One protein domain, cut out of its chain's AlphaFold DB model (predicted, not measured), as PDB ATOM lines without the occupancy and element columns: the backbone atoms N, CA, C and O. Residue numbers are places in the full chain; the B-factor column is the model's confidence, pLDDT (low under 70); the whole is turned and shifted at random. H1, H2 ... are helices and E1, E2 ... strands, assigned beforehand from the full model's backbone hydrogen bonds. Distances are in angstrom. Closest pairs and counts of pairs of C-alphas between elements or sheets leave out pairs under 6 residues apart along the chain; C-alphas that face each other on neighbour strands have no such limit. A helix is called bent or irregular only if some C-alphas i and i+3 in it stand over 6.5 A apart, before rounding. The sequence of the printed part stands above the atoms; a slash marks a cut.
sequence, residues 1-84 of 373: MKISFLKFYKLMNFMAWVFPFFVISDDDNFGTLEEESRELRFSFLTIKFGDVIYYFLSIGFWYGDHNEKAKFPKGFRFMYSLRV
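This is residues 1 to 84 of the 373 residues of an uncharacterized protein of Paenibacillus glucanolyticus (UniProt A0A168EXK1). A twisted sheet of four antiparallel strands, three of them sharply bent, has one long helix packed over its E1 edge by residues 9 to 17. The long loop of residues 63 to 74 lies 11 to 21 A from the mean of the C-alphas. The 84 printed residues hold H1, E1, E2, E3 and E4 along the chain, with sheet order E1 - E2 - E3 - E4; the class is mixed, helices and strands. The whole is compact, with a radius of gyration of the C-alphas of 12.5 A and spans of 35 by 35 by 21 A.

H1, residues 2 to 18, touches E1, residues 21 to 26, the closest C-alphas being those of Ala 16 and Val 23, 5.1 A apart. H1 is on the sheet at a height of 10.0 A. In H1, 12 of 13 O i to N i+4 pairs are within hydrogen-bond range. E1 forms a hairpin with E2, residues 39 to 49, where N 25 and O 41 are 2.8 A apart. E2 bends by 104 degrees at residue 44 and forms a hairpin with E3, residues 52 to 62, with N 47 and O 54 at 2.8 A. E3 bends by 102 degrees at residue 57 and forms a hairpin with E4, residues 75 to 83, with N 55 and O 80 at 2.8 A. E4 bends by 98 degrees at residue 78. The four strands form a meander, each the antiparallel neighbour of the one before. The edge strands E1 and E4 are apart.

H1 begins at C-alpha 2 (-20.163, 39.962, -17.556) and is 24.8 A long. E1 measures 15.4 A, E2 20.9 A, E3 21.3 A and E4 18.6 A, ending at C-alpha 83 (-36.915, 18.712, -0.898).

The C-alphas of Met 1 and Phe 49 are the two farthest apart, 35.9 A. The printed part has no cut. The links E1 to E2 and E3 to E4 are long. Residues 1 to 6 and 64 to 71 have pLDDT under 70.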
ATOM      1  N   MET A   1     -17.494  41.187 -20.874       47.47
ATOM      2  CA  MET A   1     -17.512  39.768 -20.442       47.47
ATOM      3  C   MET A   1     -18.669  39.415 -19.490       47.47
ATOM      4  O   MET A   1     -19.300  38.397 -19.722       47.47
ATOM      5  N   LYS A   2     -19.045  40.249 -18.497       46.75
ATOM      6  CA  LYS A   2     -20.163  39.962 -17.556       46.75
ATOM      7  C   LYS A   2     -21.558  39.776 -18.196       46.75
ATOM      8  O   LYS A   2     -22.307  38.902 -17.783       46.75
ATOM      9  N   ILE A   3     -21.889  40.533 -19.248       51.00
ATOM     10  CA  ILE A   3     -23.210  40.463 -19.918       51.00
ATOM     11  C   ILE A   3     -23.448  39.102 -20.605       51.00
ATOM     12  O   ILE A   3     -24.582  38.628 -20.662       51.00
ATOM     13  N   SER A   4     -22.391  38.457 -21.111       63.03
ATOM     14  CA  SER A   4     -22.480  37.131 -21.748       63.03
ATOM     15  C   SER A   4     -22.773  36.038 -20.714       63.03
ATOM     16  O   SER A   4     -23.601  35.165 -20.968       63.03
ATOM     17  N   PHE A   5     -22.179  36.147 -19.526       63.44
ATOM     18  CA  PHE A   5     -22.387  35.206 -18.431       63.44
ATOM     19  C   PHE A   5     -23.804  35.293 -17.847       63.44
ATOM     20  O   PHE A   5     -24.443  34.271 -17.625       63.44
ATOM     21  N   LEU A   6     -24.351  36.504 -17.700       64.31
ATOM     22  CA  LEU A   6     -25.727  36.690 -17.228       64.31
ATOM     23  C   LEU A   6     -26.768  36.073 -18.177       64.31
ATOM     24  O   LEU A   6     -27.735  35.445 -17.743       64.31
ATOM     25  N   LYS A   7     -26.570  36.231 -19.491       74.75
ATOM     26  CA  LYS A   7     -27.439  35.602 -20.497       74.75
ATOM     27  C   LYS A   7     -27.341  34.076 -20.441       74.75
ATOM     28  O   LYS A   7     -28.367  33.411 -20.548       74.75
ATOM     29  N   PHE A   8     -26.142  33.542 -20.214       77.81
ATOM     30  CA  PHE A   8     -25.915  32.107 -20.056       77.81
ATOM     31  C   PHE A   8     -26.632  31.534 -18.825       77.81
ATOM     32  O   PHE A   8     -27.363  30.559 -18.964       77.81
ATOM     33  N   TYR A   9     -26.528  32.168 -17.650       76.25
ATOM     34  CA  TYR A   9     -27.241  31.712 -16.446       76.25
ATOM     35  C   TYR A   9     -28.758  31.739 -16.616       76.25
ATOM     36  O   TYR A   9     -29.435  30.774 -16.266       76.25
ATOM     37  N   LYS A  10     -29.303  32.814 -17.199       76.50
ATOM     38  CA  LYS A  10     -30.744  32.914 -17.471       76.50
ATOM     39  C   LYS A  10     -31.214  31.837 -18.445       76.50
ATOM     40  O   LYS A  10     -32.265  31.244 -18.212       76.50
ATOM     41  N   LEU A  11     -30.436  31.567 -19.495       78.81
ATOM     42  CA  LEU A  11     -30.727  30.500 -20.447       78.81
ATOM     43  C   LEU A  11     -30.666  29.130 -19.770       78.81
ATOM     44  O   LEU A  11     -31.597  28.353 -19.919       78.81
ATOM     45  N   MET A  12     -29.625  28.842 -18.989       79.06
ATOM     46  CA  MET A  12     -29.500  27.548 -18.320       79.06
ATOM     47  C   MET A  12     -30.597  27.312 -17.288       79.06
ATOM     48  O   MET A  12     -31.156  26.220 -17.231       79.06
ATOM     49  N   ASN A  13     -30.957  28.348 -16.529       77.88
ATOM     50  CA  ASN A  13     -32.081  28.295 -15.605       77.88
ATOM     51  C   ASN A  13     -33.387  28.025 -16.365       77.88
ATOM     52  O   ASN A  13     -34.151  27.145 -15.992       77.88
ATOM     53  N   PHE A  14     -33.624  28.717 -17.481       77.50
ATOM     54  CA  PHE A  14     -34.794  28.474 -18.324       77.50
ATOM     55  C   PHE A  14     -34.834  27.041 -18.877       77.50
ATOM     56  O   PHE A  14     -35.839  26.346 -18.736       77.50
ATOM     57  N   MET A  15     -33.719  26.569 -19.438       77.25
ATOM     58  CA  MET A  15     -33.593  25.221 -19.994       77.25
ATOM     59  C   MET A  15     -33.823  24.146 -18.930       77.25
ATOM     60  O   MET A  15     -34.474  23.155 -19.226       77.25
ATOM     61  N   ALA A  16     -33.399  24.370 -17.683       77.56
ATOM     62  CA  ALA A  16     -33.626  23.457 -16.563       77.56
ATOM     63  C   ALA A  16     -35.109  23.232 -16.213       77.56
ATOM     64  O   ALA A  16     -35.450  22.280 -15.505       77.56
ATOM     65  N   TRP A  17     -35.998  24.138 -16.626       74.62
ATOM     66  CA  TRP A  17     -37.443  24.029 -16.409       74.62
ATOM     67  C   TRP A  17     -38.187  23.459 -17.613       74.62
ATOM     68  O   TRP A  17     -39.227  22.829 -17.419       74.62
ATOM     69  N   VAL A  18     -37.654  23.648 -18.822       74.00
ATOM     70  CA  VAL A  18     -38.263  23.186 -20.081       74.00
ATOM     71  C   VAL A  18     -37.761  21.800 -20.488       74.00
ATOM     72  O   VAL A  18     -38.509  21.013 -21.060       74.00
ATOM     73  N   PHE A  19     -36.505  21.482 -20.186       79.88
ATOM     74  CA  PHE A  19     -35.876  20.217 -20.536       79.88
ATOM     75  C   PHE A  19     -35.386  19.511 -19.272       79.88
ATOM     76  O   PHE A  19     -34.668  20.103 -18.466       79.88
ATOM     77  N   PRO A  20     -35.731  18.227 -19.087       81.00
ATOM     78  CA  PRO A  20     -35.286  17.479 -17.920       81.00
ATOM     79  C   PRO A  20     -33.833  17.001 -18.053       81.00
ATOM     80  O   PRO A  20     -33.304  16.431 -17.104       81.00
ATOM     81  N   PHE A  21     -33.177  17.204 -19.201       85.62
ATOM     82  CA  PHE A  21     -31.845  16.673 -19.486       85.62
ATOM     83  C   PHE A  21     -30.746  17.731 -19.357       85.62
ATOM     84  O   PHE A  21     -30.961  18.888 -19.711       85.62
ATOM     85  N   PHE A  22     -29.561  17.312 -18.901       85.75
ATOM     86  CA  PHE A  22     -28.355  18.148 -18.778       85.75
ATOM     87  C   PHE A  22     -28.595  19.453 -18.010       85.75
ATOM     88  O   PHE A  22     -28.281  20.557 -18.460       85.75
ATOM     89  N   VAL A  23     -29.180  19.312 -16.826       85.94
ATOM     90  CA  VAL A  23     -29.602  20.432 -15.992       85.94
ATOM     91  C   VAL A  23     -28.456  20.881 -15.097       85.94
ATOM     92  O   VAL A  23     -27.848  20.066 -14.402       85.94
ATOM     93  N   ILE A  24     -28.210  22.189 -15.080       86.56
ATOM     94  CA  ILE A  24     -27.412  22.843 -14.045       86.56
ATOM     95  C   ILE A  24     -28.393  23.467 -13.047       86.56
ATOM     96  O   ILE A  24     -29.322  24.168 -13.443       86.56
ATOM     97  N   SER A  25     -28.193  23.199 -11.764       85.88
ATOM     98  CA  SER A  25     -29.056  23.627 -10.665       85.88
ATOM     99  C   SER A  25     -28.225  24.172  -9.505       85.88
ATOM    100  O   SER A  25     -27.105  23.717  -9.297       85.88
ATOM    101  N   ASP A  26     -28.772  25.120  -8.746       84.25
ATOM    102  CA  ASP A  26     -28.210  25.545  -7.458       84.25
ATOM    103  C   ASP A  26     -28.987  24.882  -6.324       84.25
ATOM    104  O   ASP A  26     -30.192  25.112  -6.173       84.25
ATOM    105  N   ASP A  27     -28.314  24.045  -5.543       80.38
ATOM    106  CA  ASP A  27     -28.952  23.364  -4.432       80.38
ATOM    107  C   ASP A  27     -29.272  24.331  -3.285       80.38
ATOM    108  O   ASP A  27     -30.260  24.097  -2.611       80.38
ATOM    109  N   ASP A  28     -28.578  25.455  -3.064       77.88
ATOM    110  CA  ASP A  28     -28.966  26.391  -1.982       77.88
ATOM    111  C   ASP A  28     -30.210  27.226  -2.327       77.88
ATOM    112  O   ASP A  28     -30.883  27.765  -1.449       77.88
ATOM    113  N   ASN A  29     -30.600  27.233  -3.601       75.44
ATOM    114  CA  ASN A  29     -31.762  27.962  -4.102       75.44
ATOM    115  C   ASN A  29     -32.788  27.047  -4.795       75.44
ATOM    116  O   ASN A  29     -33.444  27.426  -5.769       75.44
ATOM    117  N   PHE A  30     -32.908  25.812  -4.302       77.31
ATOM    118  CA  PHE A  30     -33.882  24.810  -4.743       77.31
ATOM    119  C   PHE A  30     -33.952  24.620  -6.265       77.31
ATOM    120  O   PHE A  30     -35.007  24.641  -6.896       77.31
ATOM    121  N   GLY A  31     -32.788  24.459  -6.879       75.06
ATOM    122  CA  GLY A  31     -32.646  24.226  -8.305       75.06
ATOM    123  C   GLY A  31     -32.662  25.476  -9.181       75.06
ATOM    124  O   GLY A  31     -32.547  25.347 -10.398       75.06
ATOM    125  N   THR A  32     -32.772  26.672  -8.596       77.56
ATOM    126  CA  THR A  32     -32.816  27.943  -9.334       77.56
ATOM    127  C   THR A  32     -31.437  28.596  -9.382       77.56
ATOM    128  O   THR A  32     -30.919  29.039  -8.365       77.56
ATOM    129  N   LEU A  33     -30.861  28.713 -10.577       79.81
ATOM    130  CA  LEU A  33     -29.571  29.379 -10.786       79.81
ATOM    131  C   LEU A  33     -29.675  30.907 -10.656       79.81
ATOM    132  O   LEU A  33     -30.459  31.540 -11.370       79.81
ATOM    133  N   GLU A  34     -28.829  31.486  -9.807       77.69
ATOM    134  CA  GLU A  34     -28.612  32.924  -9.622       77.69
ATOM    135  C   GLU A  34     -27.133  33.281  -9.888       77.69
ATOM    136  O   GLU A  34     -26.265  32.411  -9.943       77.69
ATOM    137  N   GLU A  35     -26.825  34.565 -10.105       75.69
ATOM    138  CA  GLU A  35     -25.444  35.004 -10.405       75.69
ATOM    139  C   GLU A  35     -24.464  34.684  -9.268       75.69
ATOM    140  O   GLU A  35     -23.281  34.451  -9.509       75.69
ATOM    141  N   GLU A  36     -24.967  34.661  -8.036       78.31
ATOM    142  CA  GLU A  36     -24.188  34.413  -6.824       78.31
ATOM    143  C   GLU A  36     -24.239  32.945  -6.373       78.31
ATOM    144  O   GLU A  36     -23.760  32.630  -5.285       78.31
ATOM    145  N   SER A  37     -24.797  32.041  -7.191       76.12
ATOM    146  CA  SER A  37     -24.927  30.617  -6.870       76.12
ATOM    147  C   SER A  37     -23.573  29.961  -6.610       76.12
ATOM    148  O   SER A  37     -22.695  29.936  -7.477       76.12
ATOM    149  N   ARG A  38     -23.421  29.381  -5.415       80.38
ATOM    150  CA  ARG A  38     -22.172  28.738  -4.970       80.38
ATOM    151  C   ARG A  38     -22.257  27.222  -4.915       80.38
ATOM    152  O   ARG A  38     -21.227  26.577  -5.101       80.38
ATOM    153  N   GLU A  39     -23.444  26.658  -4.688       84.56
ATOM    154  CA  GLU A  39     -23.668  25.214  -4.553       84.56
ATOM    155  C   GLU A  39     -24.284  24.633  -5.830       84.56
ATOM    156  O   GLU A  39     -25.475  24.349  -5.920       84.56
ATOM    157  N   LEU A  40     -23.449  24.460  -6.854       86.06
ATOM    158  CA  LEU A  40     -23.897  24.035  -8.173       86.06
ATOM    159  C   LEU A  40     -23.936  22.510  -8.312       86.06
ATOM    160  O   LEU A  40     -23.083  21.770  -7.821       86.06
ATOM    161  N   ARG A  41     -24.923  22.031  -9.059       88.62
ATOM    162  CA  ARG A  41     -25.104  20.627  -9.403       88.62
ATOM    163  C   ARG A  41     -25.371  20.506 -10.888       88.62
ATOM    164  O   ARG A  41     -26.267  21.150 -11.420       88.62
ATOM    165  N   PHE A  42     -24.619  19.634 -11.543       89.62
ATOM    166  CA  PHE A  42     -24.925  19.188 -12.895       89.62
ATOM    167  C   PHE A  42     -25.582  17.815 -12.827       89.62
ATOM    168  O   PHE A  42     -25.080  16.940 -12.123       89.62
ATOM    169  N   SER A  43     -26.689  17.615 -13.535       89.69
ATOM    170  CA  SER A  43     -27.422  16.347 -13.552       89.69
ATOM    171  C   SER A  43     -27.794  15.948 -14.969       89.69
ATOM    172  O   SER A  43     -28.281  16.773 -15.743       89.69
ATOM    173  N   PHE A  44     -27.610  14.670 -15.297       88.88
ATOM    174  CA  PHE A  44     -28.002  14.150 -16.605       88.88
ATOM    175  C   PHE A  44     -29.514  14.201 -16.804       88.88
ATOM    176  O   PHE A  44     -29.970  14.640 -17.854       88.88
ATOM    177  N   LEU A  45     -30.280  13.770 -15.801       89.56
ATOM    178  CA  LEU A  45     -31.737  13.785 -15.821       89.56
ATOM    179  C   LEU A  45     -32.261  14.361 -14.507       89.56
ATOM    180  O   LEU A  45     -31.824  13.976 -13.424       89.56
ATOM    181  N   THR A  46     -33.221  15.269 -14.614       87.62
ATOM    182  CA  THR A  46     -33.887  15.918 -13.492       87.62
ATOM    183  C   THR A  46     -35.390  15.763 -13.638       87.62
ATOM    184  O   THR A  46     -35.971  16.180 -14.637       87.62
ATOM    185  N   ILE A  47     -36.033  15.190 -12.625       87.06
ATOM    186  CA  ILE A  47     -37.487  15.060 -12.564       87.06
ATOM    187  C   ILE A  47     -37.992  15.896 -11.394       87.06
ATOM    188  O   ILE A  47     -37.670  15.630 -10.235       87.06
ATOM    189  N   LYS A  48     -38.796  16.915 -11.698       85.56
ATOM    190  CA  LYS A  48     -39.343  17.839 -10.701       85.56
ATOM    191  C   LYS A  48     -40.764  17.413 -10.332       85.56
ATOM    192  O   LYS A  48     -41.664  17.462 -11.163       85.56
ATOM    193  N   PHE A  49     -40.985  16.990  -9.097       83.25
ATOM    194  CA  PHE A  49     -42.297  16.611  -8.579       83.25
ATOM    195  C   PHE A  49     -42.734  17.569  -7.476       83.25
ATOM    196  O   PHE A  49     -42.593  17.269  -6.293       83.25
ATOM    197  N   GLY A  50     -43.282  18.720  -7.867       79.00
ATOM    198  CA  GLY A  50     -43.790  19.722  -6.936       79.00
ATOM    199  C   GLY A  50     -42.711  20.216  -5.969       79.00
ATOM    200  O   GLY A  50     -41.891  21.052  -6.331       79.00
ATOM    201  N   ASP A  51     -42.727  19.712  -4.734       78.81
ATOM    202  CA  ASP A  51     -41.807  20.075  -3.650       78.81
ATOM    203  C   ASP A  51     -40.522  19.233  -3.596       78.81
ATOM    204  O   ASP A  51     -39.699  19.431  -2.696       78.81
ATOM    205  N   VAL A  52     -40.355  18.278  -4.515       85.62
ATOM    206  CA  VAL A  52     -39.184  17.398  -4.580       85.62
ATOM    207  C   VAL A  52     -38.566  17.432  -5.972       85.62
ATOM    208  O   VAL A  52     -39.262  17.257  -6.968       85.62
ATOM    209  N   ILE A  53     -37.249  17.594  -6.048       86.94
ATOM    210  CA  ILE A  53     -36.477  17.448  -7.283       86.94
ATOM    211  C   ILE A  53     -35.634  16.181  -7.176       86.94
ATOM    212  O   ILE A  53     -34.830  16.037  -6.256       86.94
ATOM    213  N   TYR A  54     -35.820  15.267  -8.121       90.19
ATOM    214  CA  TYR A  54     -34.998  14.074  -8.271       90.19
ATOM    215  C   TYR A  54     -33.945  14.316  -9.337       90.19
ATOM    216  O   TYR A  54     -34.269  14.607 -10.485       90.19
ATOM    217  N   TYR A  55     -32.693  14.152  -8.947       90.88
ATOM    218  CA  TYR A  55     -31.535  14.254  -9.810       90.88
ATOM    219  C   TYR A  55     -30.945  12.862 -10.021       90.88
ATOM    220  O   TYR A  55     -30.665  12.142  -9.058       90.88
ATOM    221  N   PHE A  56     -30.735  12.502 -11.280       92.50
ATOM    222  CA  PHE A  56     -30.133  11.243 -11.702       92.50
ATOM    223  C   PHE A  56     -28.806  11.520 -12.400       92.50
ATOM    224  O   PHE A  56     -28.716  12.438 -13.221       92.50
ATOM    225  N   LEU A  57     -27.793  10.709 -12.074       92.31
ATOM    226  CA  LEU A  57     -26.410  10.867 -12.536       92.31
ATOM    227  C   LEU A  57     -25.952  12.320 -12.364       92.31
ATOM    228  O   LEU A  57     -25.781  13.071 -13.326       92.31
ATOM    229  N   SER A  58     -25.837  12.723 -11.102       91.38
ATOM    230  CA  SER A  58     -25.551  14.101 -10.716       91.38
ATOM    231  C   SER A  58     -24.149  14.253 -10.146       91.38
ATOM    232  O   SER A  58     -23.635  13.344  -9.499       91.38
ATOM    233  N   ILE A  59     -23.535  15.411 -10.362       90.25
ATOM    234  CA  ILE A  59     -22.261  15.801  -9.765       90.25
ATOM    235  C   ILE A  59     -22.406  17.180  -9.120       90.25
ATOM    236  O   ILE A  59     -22.746  18.157  -9.787       90.25
ATOM    237  N   GLY A  60     -22.191  17.238  -7.805       87.06
ATOM    238  CA  GLY A  60     -22.221  18.474  -7.021       87.06
ATOM    239  C   GLY A  60     -20.830  19.085  -6.879       87.06
ATOM    240  O   GLY A  60     -19.870  18.382  -6.544       87.06
ATOM    241  N   PHE A  61     -20.719  20.389  -7.106       86.69
ATOM    242  CA  PHE A  61     -19.490  21.167  -6.996       86.69
ATOM    243  C   PHE A  61     -19.767  22.532  -6.363       86.69
ATOM    244  O   PHE A  61     -20.809  23.140  -6.583       86.69
ATOM    245  N   TRP A  62     -18.824  23.011  -5.551       80.31
ATOM    246  CA  TRP A  62     -18.977  24.251  -4.789       80.31
ATOM    247  C   TRP A  62     -17.843  25.216  -5.106       80.31
ATOM    248  O   TRP A  62     -16.696  24.777  -5.238       80.31
ATOM    249  N   TYR A  63     -18.157  26.507  -5.185       70.94
ATOM    250  CA  TYR A  63     -17.189  27.580  -5.418       70.94
ATOM    251  C   TYR A  63     -17.145  28.551  -4.225       70.94
ATOM    252  O   TYR A  63     -18.175  29.094  -3.832       70.94
ATOM    253  N   GLY A  64     -15.948  28.802  -3.679       65.56
ATOM    254  CA  GLY A  64     -15.705  29.776  -2.604       65.56
ATOM    255  C   GLY A  64     -15.000  29.200  -1.371       65.56
ATOM    256  O   GLY A  64     -14.960  27.986  -1.178       65.56
ATOM    257  N   ASP A  65     -14.430  30.094  -0.557       51.59
ATOM    258  CA  ASP A  65     -13.762  29.771   0.711       51.59
ATOM    259  C   ASP A  65     -14.825  29.560   1.803       51.59
ATOM    260  O   ASP A  65     -15.693  30.417   2.003       51.59
ATOM    261  N   HIS A  66     -14.823  28.402   2.466       51.72
ATOM    262  CA  HIS A  66     -15.873  28.034   3.418       51.72
ATOM    263  C   HIS A  66     -15.403  28.193   4.862       51.72
ATOM    264  O   HIS A  66     -14.543  27.451   5.325       51.72
ATOM    265  N   ASN A  67     -16.111  29.043   5.604       42.09
ATOM    266  CA  ASN A  67     -16.426  28.764   6.998       42.09
ATOM    267  C   ASN A  67     -17.889  28.287   7.061       42.09
ATOM    268  O   ASN A  67     -18.794  28.958   6.579       42.09
ATOM    269  N   GLU A  68     -18.070  27.096   7.629       48.00
ATOM    270  CA  GLU A  68     -19.316  26.499   8.132       48.00
ATOM    271  C   GLU A  68     -20.410  26.037   7.135       48.00
ATOM    272  O   GLU A  68     -21.271  26.786   6.689       48.00
ATOM    273  N   LYS A  69     -20.435  24.705   6.940       52.53
ATOM    274  CA  LYS A  69     -21.594  23.841   6.619       52.53
ATOM    275  C   LYS A  69     -22.316  24.109   5.291       52.53
ATOM    276  O   LYS A  69     -23.462  24.557   5.289       52.53
ATOM    277  N   ALA A  70     -21.705  23.679   4.184       61.12
ATOM    278  CA  ALA A  70     -22.459  23.362   2.968       61.12
ATOM    279  C   ALA A  70     -23.635  22.436   3.329       61.12
ATOM    280  O   ALA A  70     -23.445  21.407   3.993       61.12
ATOM    281  N   LYS A  71     -24.857  22.834   2.967       69.44
ATOM    282  CA  LYS A  71     -26.079  22.103   3.357       69.44
ATOM    283  C   LYS A  71     -26.251  20.821   2.553       69.44
ATOM    284  O   LYS A  71     -26.894  19.876   3.016       69.44
ATOM    285  N   PHE A  72     -25.681  20.790   1.354       74.94
ATOM    286  CA  PHE A  72     -25.851  19.712   0.395       74.94
ATOM    287  C   PHE A  72     -24.530  18.978   0.158       74.94
ATOM    288  O   PHE A  72     -23.480  19.474   0.537       74.94
ATOM    289  N   PRO A  73     -24.549  17.744  -0.374       78.19
ATOM    290  CA  PRO A  73     -23.352  16.914  -0.505       78.19
ATOM    291  C   PRO A  73     -22.587  17.133  -1.821       78.19
ATOM    292  O   PRO A  73     -23.193  17.202  -2.889       78.19
ATOM    293  N   LYS A  74     -21.246  17.136  -1.751       83.69
ATOM    294  CA  LYS A  74     -20.340  17.251  -2.909       83.69
ATOM    295  C   LYS A  74     -20.159  15.907  -3.614       83.69
ATOM    296  O   LYS A  74     -20.274  14.851  -2.989       83.69
ATOM    297  N   GLY A  75     -19.773  15.957  -4.887       87.12
ATOM    298  CA  GLY A  75     -19.312  14.799  -5.648       87.12
ATOM    299  C   GLY A  75     -20.412  14.097  -6.439       87.12
ATOM    300  O   GLY A  75     -21.536  14.589  -6.558       87.12
ATOM    301  N   PHE A  76     -20.053  12.955  -7.027       90.56
ATOM    302  CA  PHE A  76     -20.949  12.172  -7.870       90.56
ATOM    303  C   PHE A  76     -22.001  11.428  -7.042       90.56
ATOM    304  O   PHE A  76     -21.700  10.822  -6.013       90.56
ATOM    305  N   ARG A  77     -23.241  11.433  -7.528       88.50
ATOM    306  CA  ARG A  77     -24.354  10.662  -6.986       88.50
ATOM    307  C   ARG A  77     -25.193  10.086  -8.109       88.50
ATOM    308  O   ARG A  77     -25.687  10.821  -8.963       88.50
ATOM    309  N   PHE A  78     -25.426   8.779  -8.032       89.25
ATOM    310  CA  PHE A  78     -26.319   8.082  -8.950       89.25
ATOM    311  C   PHE A  78     -27.757   8.614  -8.861       89.25
ATOM    312  O   PHE A  78     -28.361   8.923  -9.883       89.25
ATOM    313  N   MET A  79     -28.269   8.785  -7.639       90.50
ATOM    314  CA  MET A  79     -29.582   9.364  -7.368       90.50
ATOM    315  C   MET A  79     -29.491  10.328  -6.183       90.50
ATOM    316  O   MET A  79     -28.859  10.027  -5.166       90.50
ATOM    317  N   TYR A  80     -30.129  11.488  -6.301       88.94
ATOM    318  CA  TYR A  80     -30.248  12.461  -5.224       88.94
ATOM    319  C   TYR A  80     -31.626  13.119  -5.247       88.94
ATOM    320  O   TYR A  80     -32.162  13.399  -6.313       88.94
ATOM    321  N   SER A  81     -32.200  13.371  -4.071       88.62
ATOM    322  CA  SER A  81     -33.477  14.070  -3.943       88.62
ATOM    323  C   SER A  81     -33.308  15.328  -3.105       88.62
ATOM    324  O   SER A  81     -32.847  15.244  -1.964       88.62
ATOM    325  N   LEU A  82     -33.754  16.452  -3.648       85.88
ATOM    326  CA  LEU A  82     -33.812  17.740  -2.973       85.88
ATOM    327  C   LEU A  82     -35.265  18.043  -2.619       85.88
ATOM    328  O   LEU A  82     -36.132  17.941  -3.483       85.88
ATOM    329  N   ARG A  83     -35.553  18.390  -1.363       85.12
ATOM    330  CA  ARG A  83     -36.915  18.712  -0.898       85.12
ATOM    331  C   ARG A  83     -36.982  20.139  -0.379       85.12
ATOM    332  O   ARG A  83     -36.107  20.539   0.380       85.12
ATOM    333  N   VAL A  84     -38.064  20.867  -0.673       76.56
ATOM    334  CA  VAL A  84     -38.273  22.239  -0.150       76.56
ATOM    335  C   VAL A  84     -38.242  22.270   1.386       76.56
ATOM    336  O   VAL A  84     -37.804  23.242   1.998       76.56
TER     337      VAL A  84